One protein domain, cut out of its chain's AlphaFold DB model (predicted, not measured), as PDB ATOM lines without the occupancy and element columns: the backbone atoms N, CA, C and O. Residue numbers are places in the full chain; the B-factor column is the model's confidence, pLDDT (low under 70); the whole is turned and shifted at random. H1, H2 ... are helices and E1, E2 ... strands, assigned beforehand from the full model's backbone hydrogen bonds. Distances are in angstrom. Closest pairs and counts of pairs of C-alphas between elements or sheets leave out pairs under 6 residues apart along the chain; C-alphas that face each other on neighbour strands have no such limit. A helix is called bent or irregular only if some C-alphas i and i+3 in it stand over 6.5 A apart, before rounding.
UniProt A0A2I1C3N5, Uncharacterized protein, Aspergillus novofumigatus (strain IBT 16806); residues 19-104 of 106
ATOM      1  N   LEU A  19     -33.169  23.111  -3.012       95.25
ATOM      2  CA  LEU A  19     -32.726  21.718  -2.898       95.25
ATOM      3  C   LEU A  19     -33.797  20.863  -2.199       95.25
ATOM      4  O   LEU A  19     -34.112  21.093  -1.029       95.25
ATOM      5  N   ILE A  20     -34.330  19.862  -2.905       94.81
ATOM      6  CA  ILE A  20     -35.365  18.947  -2.398       94.81
ATOM      7  C   ILE A  20     -34.868  17.508  -2.232       94.81
ATOM      8  O   ILE A  20     -35.439  16.759  -1.444       94.81
ATOM      9  N   SER A  21     -33.810  17.109  -2.945       92.25
ATOM     10  CA  SER A  21     -33.186  15.792  -2.785       92.25
ATOM     11  C   SER A  21     -31.725  15.797  -3.234       92.25
ATOM     12  O   SER A  21     -31.339  16.564  -4.115       92.25
ATOM     13  N   GLY A  22     -30.919  14.912  -2.651       88.56
ATOM     14  CA  GLY A  22     -29.566  14.610  -3.102       88.56
ATOM     15  C   GLY A  22     -29.358  13.102  -3.159       88.56
ATOM     16  O   GLY A  22     -29.520  12.414  -2.152       88.56
ATOM     17  N   GLU A  23     -29.011  12.597  -4.336       81.88
ATOM     18  CA  GLU A  23     -28.688  11.195  -4.594       81.88
ATOM     19  C   GLU A  23     -27.223  11.049  -5.032       81.88
ATOM     20  O   GLU A  23     -26.467  12.013  -5.063       81.88
ATOM     21  N   ILE A  24     -26.805   9.822  -5.352       85.06
ATOM     22  CA  ILE A  24     -25.405   9.489  -5.657       85.06
ATOM     23  C   ILE A  24     -24.907  10.204  -6.921       85.06
ATOM     24  O   ILE A  24     -23.785  10.690  -6.942       85.06
ATOM     25  N   THR A  25     -25.731  10.257  -7.967       85.06
ATOM     26  CA  THR A  25     -25.335  10.787  -9.284       85.06
ATOM     27  C   THR A  25     -25.842  12.199  -9.537       85.06
ATOM     28  O   THR A  25     -25.463  12.835 -10.518       85.06
ATOM     29  N   GLY A  26     -26.716  12.715  -8.673       92.31
ATOM     30  CA  GLY A  26     -27.341  14.000  -8.915       92.31
ATOM     31  C   GLY A  26     -28.043  14.587  -7.713       92.31
ATOM     32  O   GLY A  26     -28.384  13.896  -6.756       92.31
ATOM     33  N   ILE A  27     -28.285  15.886  -7.797       94.94
ATOM     34  CA  ILE A  27     -29.152  16.602  -6.870       94.94
ATOM     35  C   ILE A  27     -30.390  17.090  -7.602       94.94
ATOM     36  O   ILE A  27     -30.355  17.310  -8.812       94.94
ATOM     37  N   VAL A  28     -31.487  17.219  -6.861       96.12
ATOM     38  CA  VAL A  28     -32.775  17.663  -7.382       96.12
ATOM     39  C   VAL A  28     -33.175  18.957  -6.691       96.12
ATOM     40  O   VAL A  28     -33.254  19.015  -5.460       96.12
ATOM     41  N   GLU A  29     -33.457  19.974  -7.491       97.19
ATOM     42  CA  GLU A  29     -33.908  21.291  -7.056       97.19
ATOM     43  C   GLU A  29     -35.308  21.589  -7.605       97.19
ATOM     44  O   GLU A  29     -35.619  21.258  -8.747       97.19
ATOM     45  N   LEU A  30     -36.161  22.216  -6.797       97.75
ATOM     46  CA  LEU A  30     -37.435  22.782  -7.233       97.75
ATOM     47  C   LEU A  30     -37.197  24.202  -7.751       97.75
ATOM     48  O   LEU A  30     -36.699  25.051  -7.009       97.75
ATOM     49  N   LEU A  31     -37.552  24.447  -9.011       97.50
ATOM     50  CA  LEU A  31     -37.453  25.754  -9.657       97.50
ATOM     51  C   LEU A  31     -38.703  26.608  -9.393       97.50
ATOM     52  O   LEU A  31     -39.773  26.089  -9.066       97.50
ATOM     53  N   ASP A  32     -38.582  27.921  -9.603       97.25
ATOM     54  CA  ASP A  32     -39.670  28.892  -9.399       97.25
ATOM     55  C   ASP A  32     -40.892  28.648 -10.302       97.25
ATOM     56  O   ASP A  32     -42.010  29.041  -9.968       97.25
ATOM     57  N   ASP A  33     -40.699  27.983 -11.443       96.69
ATOM     58  CA  ASP A  33     -41.776  27.613 -12.368       96.69
ATOM     59  C   ASP A  33     -42.527  26.330 -11.960       96.69
ATOM     60  O   ASP A  33     -43.450  25.896 -12.654       96.69
ATOM     61  N   GLY A  34     -42.155  25.726 -10.826       97.44
ATOM     62  CA  GLY A  34     -42.760  24.505 -10.303       97.44
ATOM     63  C   GLY A  34     -42.253  23.220 -10.959       97.44
ATOM     64  O   GLY A  34     -42.851  22.163 -10.749       97.44
ATOM     65  N   THR A  35     -41.180  23.277 -11.752       98.00
ATOM     66  CA  THR A  35     -40.508  22.085 -12.289       98.00
ATOM     67  C   THR A  35     -39.370  21.614 -11.385       98.00
ATOM     68  O   THR A  35     -38.834  22.366 -10.572       98.00
ATOM     69  N   ALA A  36     -39.008  20.338 -11.506       97.81
ATOM     70  CA  ALA A  36     -37.876  19.760 -10.795       97.81
ATOM     71  C   ALA A  36     -36.668  19.657 -11.734       97.81
ATOM     72  O   ALA A  36     -36.733  18.989 -12.766       97.81
ATOM     73  N   LEU A  37     -35.559  20.288 -11.363       97.50
ATOM     74  CA  LEU A  37     -34.285  20.194 -12.060       97.50
ATOM     75  C   LEU A  37     -33.430  19.115 -11.406       97.50
ATOM     76  O   LEU A  37     -33.147  19.200 -10.215       97.50
ATOM     77  N   LYS A  38     -32.998  18.118 -12.175       96.56
ATOM     78  CA  LYS A  38     -31.972  17.164 -11.747       96.56
ATOM     79  C   LYS A  38     -30.658  17.502 -12.438       96.56
ATOM     80  O   LYS A  38     -30.589  17.423 -13.664       96.56
ATOM     81  N   SER A  39     -29.638  17.804 -11.645       95.50
ATOM     82  CA  SER A  39     -28.283  18.139 -12.097       95.50
ATOM     83  C   SER A  39     -27.270  17.126 -11.563       95.50
ATOM     84  O   SER A  39     -27.567  16.449 -10.571       95.50
ATOM     85  N   PRO A  40     -26.067  17.018 -12.153       94.56
ATOM     86  CA  PRO A  40     -25.028  16.115 -11.678       94.56
ATOM     87  C   PRO A  40     -24.617  16.470 -10.247       94.56
ATOM     88  O   PRO A  40     -24.678  17.635  -9.835       94.56
ATOM     89  N   PHE A  41     -24.200  15.471  -9.471       92.12
ATOM     90  CA  PHE A  41     -23.815  15.718  -8.087       92.12
ATOM     91  C   PHE A  41     -22.554  16.606  -8.045       92.12
ATOM     92  O   PHE A  41     -21.569  16.298  -8.721       92.12
ATOM     93  N   PRO A  42     -22.551  17.720  -7.290       90.19
ATOM     94  CA  PRO A  42     -21.439  18.662  -7.283       90.19
ATOM     95  C   PRO A  42     -20.330  18.182  -6.340       90.19
ATOM     96  O   PRO A  42     -20.130  18.718  -5.250       90.19
ATOM     97  N   ASP A  43     -19.602  17.149  -6.756       88.56
ATOM     98  CA  ASP A  43     -18.401  16.666  -6.079       88.56
ATOM     99  C   ASP A  43     -17.152  16.802  -6.970       88.56
ATOM    100  O   ASP A  43     -17.136  17.512  -7.982       88.56
ATOM    101  N   ALA A  44     -16.054  16.172  -6.546       86.38
ATOM    102  CA  ALA A  44     -14.799  16.150  -7.290       86.38
ATOM    103  C   ALA A  44     -14.868  15.312  -8.583       86.38
ATOM    104  O   ALA A  44     -13.966  15.423  -9.416       86.38
ATOM    105  N   GLU A  45     -15.900  14.484  -8.733       88.06
ATOM    106  CA  GLU A  45     -16.126  13.537  -9.821       88.06
ATOM    107  C   GLU A  45     -17.328  13.946 -10.693       88.06
ATOM    108  O   GLU A  45     -17.821  13.134 -11.468       88.06
ATOM    109  N   ILE A  46     -17.761  15.214 -10.642       89.94
ATOM    110  CA  ILE A  46     -18.917  15.741 -11.392       89.94
ATOM    111  C   ILE A  46     -18.936  15.360 -12.882       89.94
ATOM    112  O   ILE A  46     -19.974  14.969 -13.411       89.94
ATOM    113  N   GLU A  47     -17.783  15.387 -13.552       90.81
ATOM    114  CA  GLU A  47     -17.650  14.998 -14.964       90.81
ATOM    115  C   GLU A  47     -18.002  13.522 -15.214       90.81
ATOM    116  O   GLU A  47     -18.402  13.150 -16.317       90.81
ATOM    117  N   SER A  48     -17.864  12.669 -14.198       91.19
ATOM    118  CA  SER A  48     -18.247  11.255 -14.247       91.19
ATOM    119  C   SER A  48     -19.753  11.041 -14.051       91.19
ATOM    120  O   SER A  48     -20.289  10.067 -14.576       91.19
ATOM    121  N   HIS A  49     -20.440  11.986 -13.397       92.44
ATOM    122  CA  HIS A  49     -21.892  11.965 -13.176       92.44
ATOM    123  C   HIS A  49     -22.683  12.456 -14.400       92.44
ATOM    124  O   HIS A  49     -23.810  12.021 -14.633       92.44
ATOM    125  N   VAL A  50     -22.096  13.328 -15.230       93.00
ATOM    126  CA  VAL A  50     -22.734  13.847 -16.460       93.00
ATOM    127  C   VAL A  50     -23.194  12.723 -17.415       93.00
ATOM    128  O   VAL A  50     -24.350  12.749 -17.853       93.00
ATOM    129  N   PRO A  51     -22.372  11.698 -17.735       94.38
ATOM    130  CA  PRO A  51     -22.816  10.550 -18.527       94.38
ATOM    131  C   PRO A  51     -24.026   9.805 -17.948       94.38
ATOM    132  O   PRO A  51     -24.846   9.307 -18.723       94.38
ATOM    133  N   ASP A  52     -24.156   9.735 -16.622       94.00
ATOM    134  CA  ASP A  52     -25.288   9.074 -15.968       94.00
ATOM    135  C   ASP A  52     -26.582   9.868 -16.158       94.00
ATOM    136  O   ASP A  52     -27.612   9.285 -16.511       94.00
ATOM    137  N   ILE A  53     -26.521  11.201 -16.052       94.75
ATOM    138  CA  ILE A  53     -27.660  12.078 -16.362       94.75
ATOM    139  C   ILE A  53     -28.072  11.950 -17.835       94.75
ATOM    140  O   ILE A  53     -29.249  11.743 -18.153       94.75
ATOM    141  N   ALA A  54     -27.108  11.980 -18.759       93.88
ATOM    142  CA  ALA A  54     -27.382  11.805 -20.185       93.88
ATOM    143  C   ALA A  54     -27.989  10.422 -20.496       93.88
ATOM    144  O   ALA A  54     -28.884  10.286 -21.345       93.88
ATOM    145  N   ARG A  55     -27.537   9.376 -19.793       94.75
ATOM    146  CA  ARG A  55     -28.102   8.027 -19.888       94.75
ATOM    147  C   ARG A  55     -29.544   8.000 -19.389       94.75
ATOM    148  O   ARG A  55     -30.390   7.426 -20.076       94.75
ATOM    149  N   GLU A  56     -29.849   8.647 -18.270       95.38
ATOM    150  CA  GLU A  56     -31.213   8.774 -17.746       95.38
ATOM    151  C   GLU A  56     -32.144   9.479 -18.749       95.38
ATOM    152  O   GLU A  56     -33.207   8.943 -19.078       95.38
ATOM    153  N   ALA A  57     -31.709  10.586 -19.368       95.69
ATOM    154  CA  ALA A  57     -32.459  11.246 -20.446       95.69
ATOM    155  C   ALA A  57     -32.764  10.294 -21.618       95.69
ATOM    156  O   ALA A  57     -33.859  10.301 -22.193       95.69
ATOM    157  N   SER A  58     -31.796   9.453 -22.003       96.25
ATOM    158  CA  SER A  58     -31.983   8.468 -23.074       96.25
ATOM    159  C   SER A  58     -33.030   7.403 -22.722       96.25
ATOM    160  O   SER A  58     -33.807   7.005 -23.592       96.25
ATOM    161  N   ILE A  59     -33.098   6.993 -21.451       97.00
ATOM    162  CA  ILE A  59     -34.070   6.019 -20.947       97.00
ATOM    163  C   ILE A  59     -35.478   6.614 -21.001       97.00
ATOM    164  O   ILE A  59     -36.366   5.994 -21.588       97.00
ATOM    165  N   TYR A  60     -35.669   7.836 -20.492       97.44
ATOM    166  CA  TYR A  60     -36.952   8.540 -20.585       97.44
ATOM    167  C   TYR A  60     -37.443   8.661 -22.031       97.44
ATOM    168  O   TYR A  60     -38.590   8.322 -22.324       97.44
ATOM    169  N   ARG A  61     -36.571   9.078 -22.960       95.81
ATOM    170  CA  ARG A  61     -36.925   9.195 -24.387       95.81
ATOM    171  C   ARG A  61     -37.315   7.859 -25.011       95.81
ATOM    172  O   ARG A  61     -38.215   7.824 -25.843       95.81
ATOM    173  N   ARG A  62     -36.646   6.769 -24.627       97.75
ATOM    174  CA  ARG A  62     -36.928   5.430 -25.154       97.75
ATOM    175  C   ARG A  62     -38.239   4.850 -24.625       97.75
ATOM    176  O   ARG A  62     -38.923   4.163 -25.375       97.75
ATOM    177  N   ILE A  63     -38.563   5.087 -23.354       97.38
ATOM    178  CA  ILE A  63     -39.811   4.610 -22.736       97.38
ATOM    179  C   ILE A  63     -41.007   5.438 -23.226       97.38
ATOM    180  O   ILE A  63     -42.078   4.884 -23.467       97.38
ATOM    181  N   GLY A  64     -40.814   6.746 -23.407       96.12
ATOM    182  CA  GLY A  64     -41.887   7.684 -23.716       96.12
ATOM    183  C   GLY A  64     -42.714   8.074 -22.481       96.12
ATOM    184  O   GLY A  64     -42.519   7.538 -21.387       96.12
ATOM    185  N   PRO A  65     -43.632   9.044 -22.624       96.12
ATOM    186  CA  PRO A  65     -44.444   9.529 -21.513       96.12
ATOM    187  C   PRO A  65     -45.442   8.466 -21.041       96.12
ATOM    188  O   PRO A  65     -46.145   7.849 -21.842       96.12
ATOM    189  N   HIS A  66     -45.556   8.289 -19.723       97.44
ATOM    190  CA  HIS A  66     -46.499   7.350 -19.122       97.44
ATOM    191  C   HIS A  66     -46.971   7.845 -17.750       97.44
ATOM    192  O   HIS A  66     -46.158   8.238 -16.929       97.44
ATOM    193  N   ARG A  67     -48.272   7.732 -17.445       95.94
ATOM    194  CA  ARG A  67     -48.906   8.217 -16.191       95.94
ATOM    195  C   ARG A  67     -48.228   7.758 -14.887       95.94
ATOM    196  O   ARG A  67     -48.408   8.384 -13.851       95.94
ATOM    197  N   ARG A  68     -47.567   6.599 -14.899       96.00
ATOM    198  CA  ARG A  68     -46.915   5.997 -13.714       96.00
ATOM    199  C   ARG A  68     -45.411   6.273 -13.637       96.00
ATOM    200  O   ARG A  68     -44.734   5.658 -12.823       96.00
ATOM    201  N   LEU A  69     -44.898   7.113 -14.522       96.31
ATOM    202  CA  LEU A  69     -43.498   7.496 -14.586       96.31
ATOM    203  C   LEU A  69     -43.435   9.018 -14.492       96.31
ATOM    204  O   LEU A  69     -44.234   9.687 -15.144       96.31
ATOM    205  N   VAL A  70     -42.488   9.540 -13.714       96.50
ATOM    206  CA  VAL A  70     -42.230  10.983 -13.659       96.50
ATOM    207  C   VAL A  70     -41.958  11.480 -15.075       96.50
ATOM    208  O   VAL A  70     -41.141  10.924 -15.805       96.50
ATOM    209  N   ARG A  71     -42.684  12.496 -15.514       97.88
ATOM    210  CA  ARG A  71     -42.583  13.004 -16.875       97.88
ATOM    211  C   ARG A  71     -41.306  13.815 -17.067       97.88
ATOM    212  O   ARG A  71     -41.084  14.809 -16.381       97.88
ATOM    213  N   LEU A  72     -40.527  13.438 -18.079       98.00
ATOM    214  CA  LEU A  72     -39.473  14.286 -18.633       98.00
ATOM    215  C   LEU A  72     -40.112  15.443 -19.416       98.00
ATOM    216  O   LEU A  72     -40.831  15.210 -20.390       98.00
ATOM    217  N   LEU A  73     -39.851  16.676 -18.988       97.69
ATOM    218  CA  LEU A  73     -40.322  17.907 -19.631       97.69
ATOM    219  C   LEU A  73     -39.283  18.467 -20.606       97.69
ATOM    220  O   LEU A  73     -39.636  19.016 -21.647       97.69
ATOM    221  N   GLY A  74     -38.004  18.284 -20.289       96.44
ATOM    222  CA  GLY A  74     -36.875  18.726 -21.095       96.44
ATOM    223  C   GLY A  74     -35.567  18.138 -20.576       96.44
ATOM    224  O   GLY A  74     -35.523  17.556 -19.498       96.44
ATOM    225  N   HIS A  75     -34.496  18.262 -21.351       95.31
ATOM    226  CA  HIS A  75     -33.145  17.935 -20.893       95.31
ATOM    227  C   HIS A  75     -32.131  18.814 -21.621       95.31
ATOM    228  O   HIS A  75     -32.362  19.212 -22.768       95.31
ATOM    229  N   SER A  76     -31.019  19.097 -20.954       91.44
ATOM    230  CA  SER A  76     -29.805  19.636 -21.556       91.44
ATOM    231  C   SER A  76     -28.780  18.502 -21.709       91.44
ATOM    232  O   SER A  76     -29.119  17.318 -21.619       91.44
ATOM    233  N   ARG A  77     -27.519  18.846 -21.986       84.31
ATOM    234  CA  ARG A  77     -26.421  17.874 -21.919       84.31
ATOM    235  C   ARG A  77     -26.235  17.344 -20.493       84.31
ATOM    236  O   ARG A  77     -25.932  16.165 -20.333       84.31
ATOM    237  N   ASP A  78     -26.430  18.220 -19.511       89.56
ATOM    238  CA  ASP A  78     -25.979  18.009 -18.140       89.56
ATOM    239  C   ASP A  78     -27.153  17.894 -17.156       89.56
ATOM    240  O   ASP A  78     -26.977  17.326 -16.087       89.56
ATOM    241  N   ASP A  79     -28.360  18.336 -17.531       95.25
ATOM    242  CA  ASP A  79     -29.517  18.416 -16.635       95.25
ATOM    243  C   ASP A  79     -30.793  17.792 -17.215       95.25
ATOM    244  O   ASP A  79     -31.011  17.764 -18.432       95.25
ATOM    245  N   LEU A  80     -31.698  17.378 -16.324       97.19
ATOM    246  CA  LEU A  80     -33.070  16.974 -16.644       97.19
ATOM    247  C   LEU A  80     -34.064  17.949 -16.029       97.19
ATOM    248  O   LEU A  80     -33.987  18.247 -14.841       97.19
ATOM    249  N   VAL A  81     -35.060  18.354 -16.811       97.94
ATOM    250  CA  VAL A  81     -36.241  19.059 -16.312       97.94
ATOM    251  C   VAL A  81     -37.382  18.054 -16.235       97.94
ATOM    252  O   VAL A  81     -37.810  17.496 -17.250       97.94
ATOM    253  N   LEU A  82     -37.860  17.806 -15.026       97.81
ATOM    254  CA  LEU A  82     -38.865  16.807 -14.679       97.81
ATOM    255  C   LEU A  82     -40.116  17.489 -14.119       97.81
ATOM    256  O   LEU A  82     -40.063  18.602 -13.594       97.81
ATOM    257  N   GLU A  83     -41.260  16.813 -14.205       97.81
ATOM    258  CA  GLU A  83     -42.426  17.243 -13.434       97.81
ATOM    259  C   GLU A  83     -42.166  17.101 -11.931       97.81
ATOM    260  O   GLU A  83     -41.533  16.146 -11.474       97.81
ATOM    261  N   TYR A  84     -42.660  18.061 -11.153       97.50
ATOM    262  CA  TYR A  84     -42.507  18.029  -9.708       97.50
ATOM    263  C   TYR A  84     -43.556  17.128  -9.048       97.50
ATOM    264  O   TYR A  84     -44.758  17.237  -9.297       97.50
ATOM    265  N   MET A  85     -43.093  16.261  -8.147       96.06
ATOM    266  CA  MET A  85     -43.935  15.359  -7.367       96.06
ATOM    267  C   MET A  85     -44.186  15.957  -5.979       96.06
ATOM    268  O   MET A  85     -43.406  15.746  -5.053       96.06
ATOM    269  N   GLN A  86     -45.295  16.686  -5.823       94.44
ATOM    270  CA  GLN A  86     -45.606  17.477  -4.618       94.44
ATOM    271  C   GLN A  86     -45.632  16.673  -3.305       94.44
ATOM    272  O   GLN A  86     -45.331  17.208  -2.244       94.44
ATOM    273  N   ASN A  87     -45.965  15.382  -3.373       93.88
ATOM    274  CA  ASN A  87     -46.023  14.497  -2.205       93.88
ATOM    275  C   ASN A  87     -44.684  13.811  -1.881       93.88
ATOM    276  O   ASN A  87     -44.630  12.985  -0.969       93.88
ATOM    277  N   GLY A  88     -43.616  14.133  -2.617       92.19
ATOM    278  CA  GLY A  88     -42.295  13.542  -2.434       92.19
ATOM    279  C   GLY A  88     -42.235  12.059  -2.807       92.19
ATOM    280  O   GLY A  88     -42.979  11.578  -3.665       92.19
ATOM    281  N   ASP A  89     -41.309  11.334  -2.178       92.38
ATOM    282  CA  ASP A  89     -41.122   9.906  -2.411       92.38
ATOM    283  C   ASP A  89     -42.138   9.044  -1.640       92.38
ATOM    284  O   ASP A  89     -42.631   9.397  -0.565       92.38
ATOM    285  N   LEU A  90     -42.427   7.859  -2.185       93.62
ATOM    286  CA  LEU A  90     -43.432   6.951  -1.632       93.62
ATOM    287  C   LEU A  90     -43.098   6.480  -0.208       93.62
ATOM    288  O   LEU A  90     -44.007   6.296   0.599       93.62
ATOM    289  N   LYS A  91     -41.816   6.270   0.119       93.44
ATOM    290  CA  LYS A  91     -41.410   5.774   1.440       93.44
ATOM    291  C   LYS A  91     -41.702   6.830   2.504       93.44
ATOM    292  O   LYS A  91     -42.316   6.506   3.520       93.44
ATOM    293  N   THR A  92     -41.306   8.075   2.257       92.50
ATOM    294  CA  THR A  92     -41.580   9.207   3.149       92.50
ATOM    295  C   THR A  92     -43.077   9.460   3.259       92.50
ATOM    296  O   THR A  92     -43.584   9.611   4.370       92.50
ATOM    297  N   TYR A  93     -43.803   9.420   2.140       93.81
ATOM    298  CA  TYR A  93     -45.253   9.591   2.128       93.81
ATOM    299  C   TYR A  93     -45.969   8.562   3.014       93.81
ATOM    300  O   TYR A  93     -46.771   8.928   3.873       93.81
ATOM    301  N   LEU A  94     -45.648   7.272   2.859       94.81
ATOM    302  CA  LEU A  94     -46.250   6.199   3.659       94.81
ATOM    303  C   LEU A  94     -45.890   6.309   5.143       94.81
ATOM    304  O   LEU A  94     -46.733   6.049   6.002       94.81
ATOM    305  N   TRP A  95     -44.657   6.707   5.453       94.50
ATOM    306  CA  TRP A  95     -44.222   6.893   6.834       94.50
ATOM    307  C   TRP A  95     -44.937   8.063   7.516       94.50
ATOM    308  O   TRP A  95     -45.396   7.926   8.650       94.50
ATOM    309  N   LEU A  96     -45.077   9.200   6.828       91.94
ATOM    310  CA  LEU A  96     -45.839  10.339   7.340       91.94
ATOM    311  C   LEU A  96     -47.297   9.954   7.551       91.94
ATOM    312  O   LEU A  96     -47.824  10.185   8.632       91.94
ATOM    313  N   PHE A  97     -47.912   9.295   6.572       90.75
ATOM    314  CA  PHE A  97     -49.286   8.827   6.690       90.75
ATOM    315  C   PHE A  97     -49.485   7.958   7.940       90.75
ATOM    316  O   PHE A  97     -50.363   8.260   8.742       90.75
ATOM    317  N   ALA A  98     -48.623   6.959   8.171       91.75
ATOM    318  CA  ALA A  98     -48.654   6.118   9.375       91.75
ATOM    319  C   ALA A  98     -48.606   6.939  10.678       91.75
ATOM    320  O   ALA A  98     -49.373   6.695  11.604       91.75
ATOM    321  N   ARG A  99     -47.756   7.968  10.739       91.94
ATOM    322  CA  ARG A  99     -47.674   8.844  11.916       91.94
ATOM    323  C   ARG A  99     -48.925   9.687  12.132       91.94
ATOM    324  O   ARG A  99     -49.278   9.964  13.274       91.94
ATOM    325  N   TRP A 100     -49.569  10.130  11.058       88.62
ATOM    326  CA  TRP A 100     -50.801  10.914  11.146       88.62
ATOM    327  C   TRP A 100     -51.946  10.047  11.665       88.62
ATOM    328  O   TRP A 100     -52.718  10.500  12.512       88.62
ATOM    329  N   VAL A 101     -51.959   8.770  11.259       90.44
ATOM    330  CA  VAL A 101     -52.859   7.750  11.805       90.44
ATOM    331  C   VAL A 101     -52.738   7.653  13.314       90.44
ATOM    332  O   VAL A 101     -53.731   7.771  14.029       90.44
ATOM    333  N   GLU A 102     -51.512   7.457  13.791       91.25
ATOM    334  CA  GLU A 102     -51.203   7.302  15.212       91.25
ATOM    335  C   GLU A 102     -51.512   8.572  16.013       91.25
ATOM    336  O   GLU A 102     -51.930   8.489  17.166       91.25
ATOM    337  N   ALA A 103     -51.343   9.746  15.402       89.81
ATOM    338  CA  ALA A 103     -51.627  11.033  16.026       89.81
ATOM    339  C   ALA A 103     -53.123  11.403  16.034       89.81
ATOM    340  O   ALA A 103     -53.487  12.404  16.649       89.81
ATOM    341  N   GLY A 104     -53.986  10.637  15.355       86.50
ATOM    342  CA  GLY A 104     -55.412  10.950  15.227       86.50
ATOM    343  C   GLY A 104     -55.690  12.227  14.426       86.50
ATOM    344  O   GLY A 104     -56.741  12.836  14.601       86.50
TER     345      GLY A 104
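AT A GLANCE: This is residues 19 to 104 of the 106 residues of an uncharacterized protein of Aspergillus novofumigatus (strain IBT 16806) (UniProt A0A2I1C3N5). A small, strongly twisted sheet of five strands has the long helix H1 packed slantwise over one face, and a second helix, H2, sticks out from this body as a free arm. The printed part has 86 residues, with elements in the order E1, E2, E3, H1, E4, E5, H2; the class is mixed, helices and strands. The antiparallel sheet has the order E1, E2, E3, E5, E4. The whole is loose, with a radius of gyration of the C-alphas of 15.0 A and spans of 48 by 32 by 23 A.

IN THESE COORDINATES: The strands are E1, residues 19 to 22, from C-alpha 19 at (-32.726, 21.718, -2.898); E2, 26 to 30, 13.5 A; E3, 35 to 40, 16.6 A; E4, 72 to 75; and E5, 80 to 83. H1, residues 46 to 63, is 26.3 A long; it is neither bent nor irregular, but only just: C-alphas 48 and 51 are 6.3 A apart. H2, residues 90 to 103, is 19.9 A long and ends at C-alpha 103 (-51.627, 11.033, 16.026).

HOW THE PARTS SIT: E1, E2 and E3 form a meander, each strand the antiparallel neighbour of the one before; N 20 and O 28 are 2.9 A apart, N 29 and O 37 2.8 A. E3 and E5 are antiparallel neighbours, with N 38 and O 80 within hydrogen-bond range at 2.8 A; in the hairpin E4 and E5, N 73 and O 81 are 2.8 A apart. E3, H1 and E4 form a split strand-helix-strand unit, two strands running the same way with E5 between them, its crossover right-handed. H1 is on the sheet at a height of 8.4 A; the closest C-alphas of E3 and H1 are Pro 40 and His 49, 5.4 A. H2 is not on the sheet and is apart from H1. Every O i to N i+4 pair is within hydrogen-bond range in H2, 12 of 14 in H1.

THE WHOLE: Residues 90 to 104 stand free; the body without them spans 35 by 27 by 20 A. The printed part has no cut, no link is long, and no printed residue is under 70 in pLDDT.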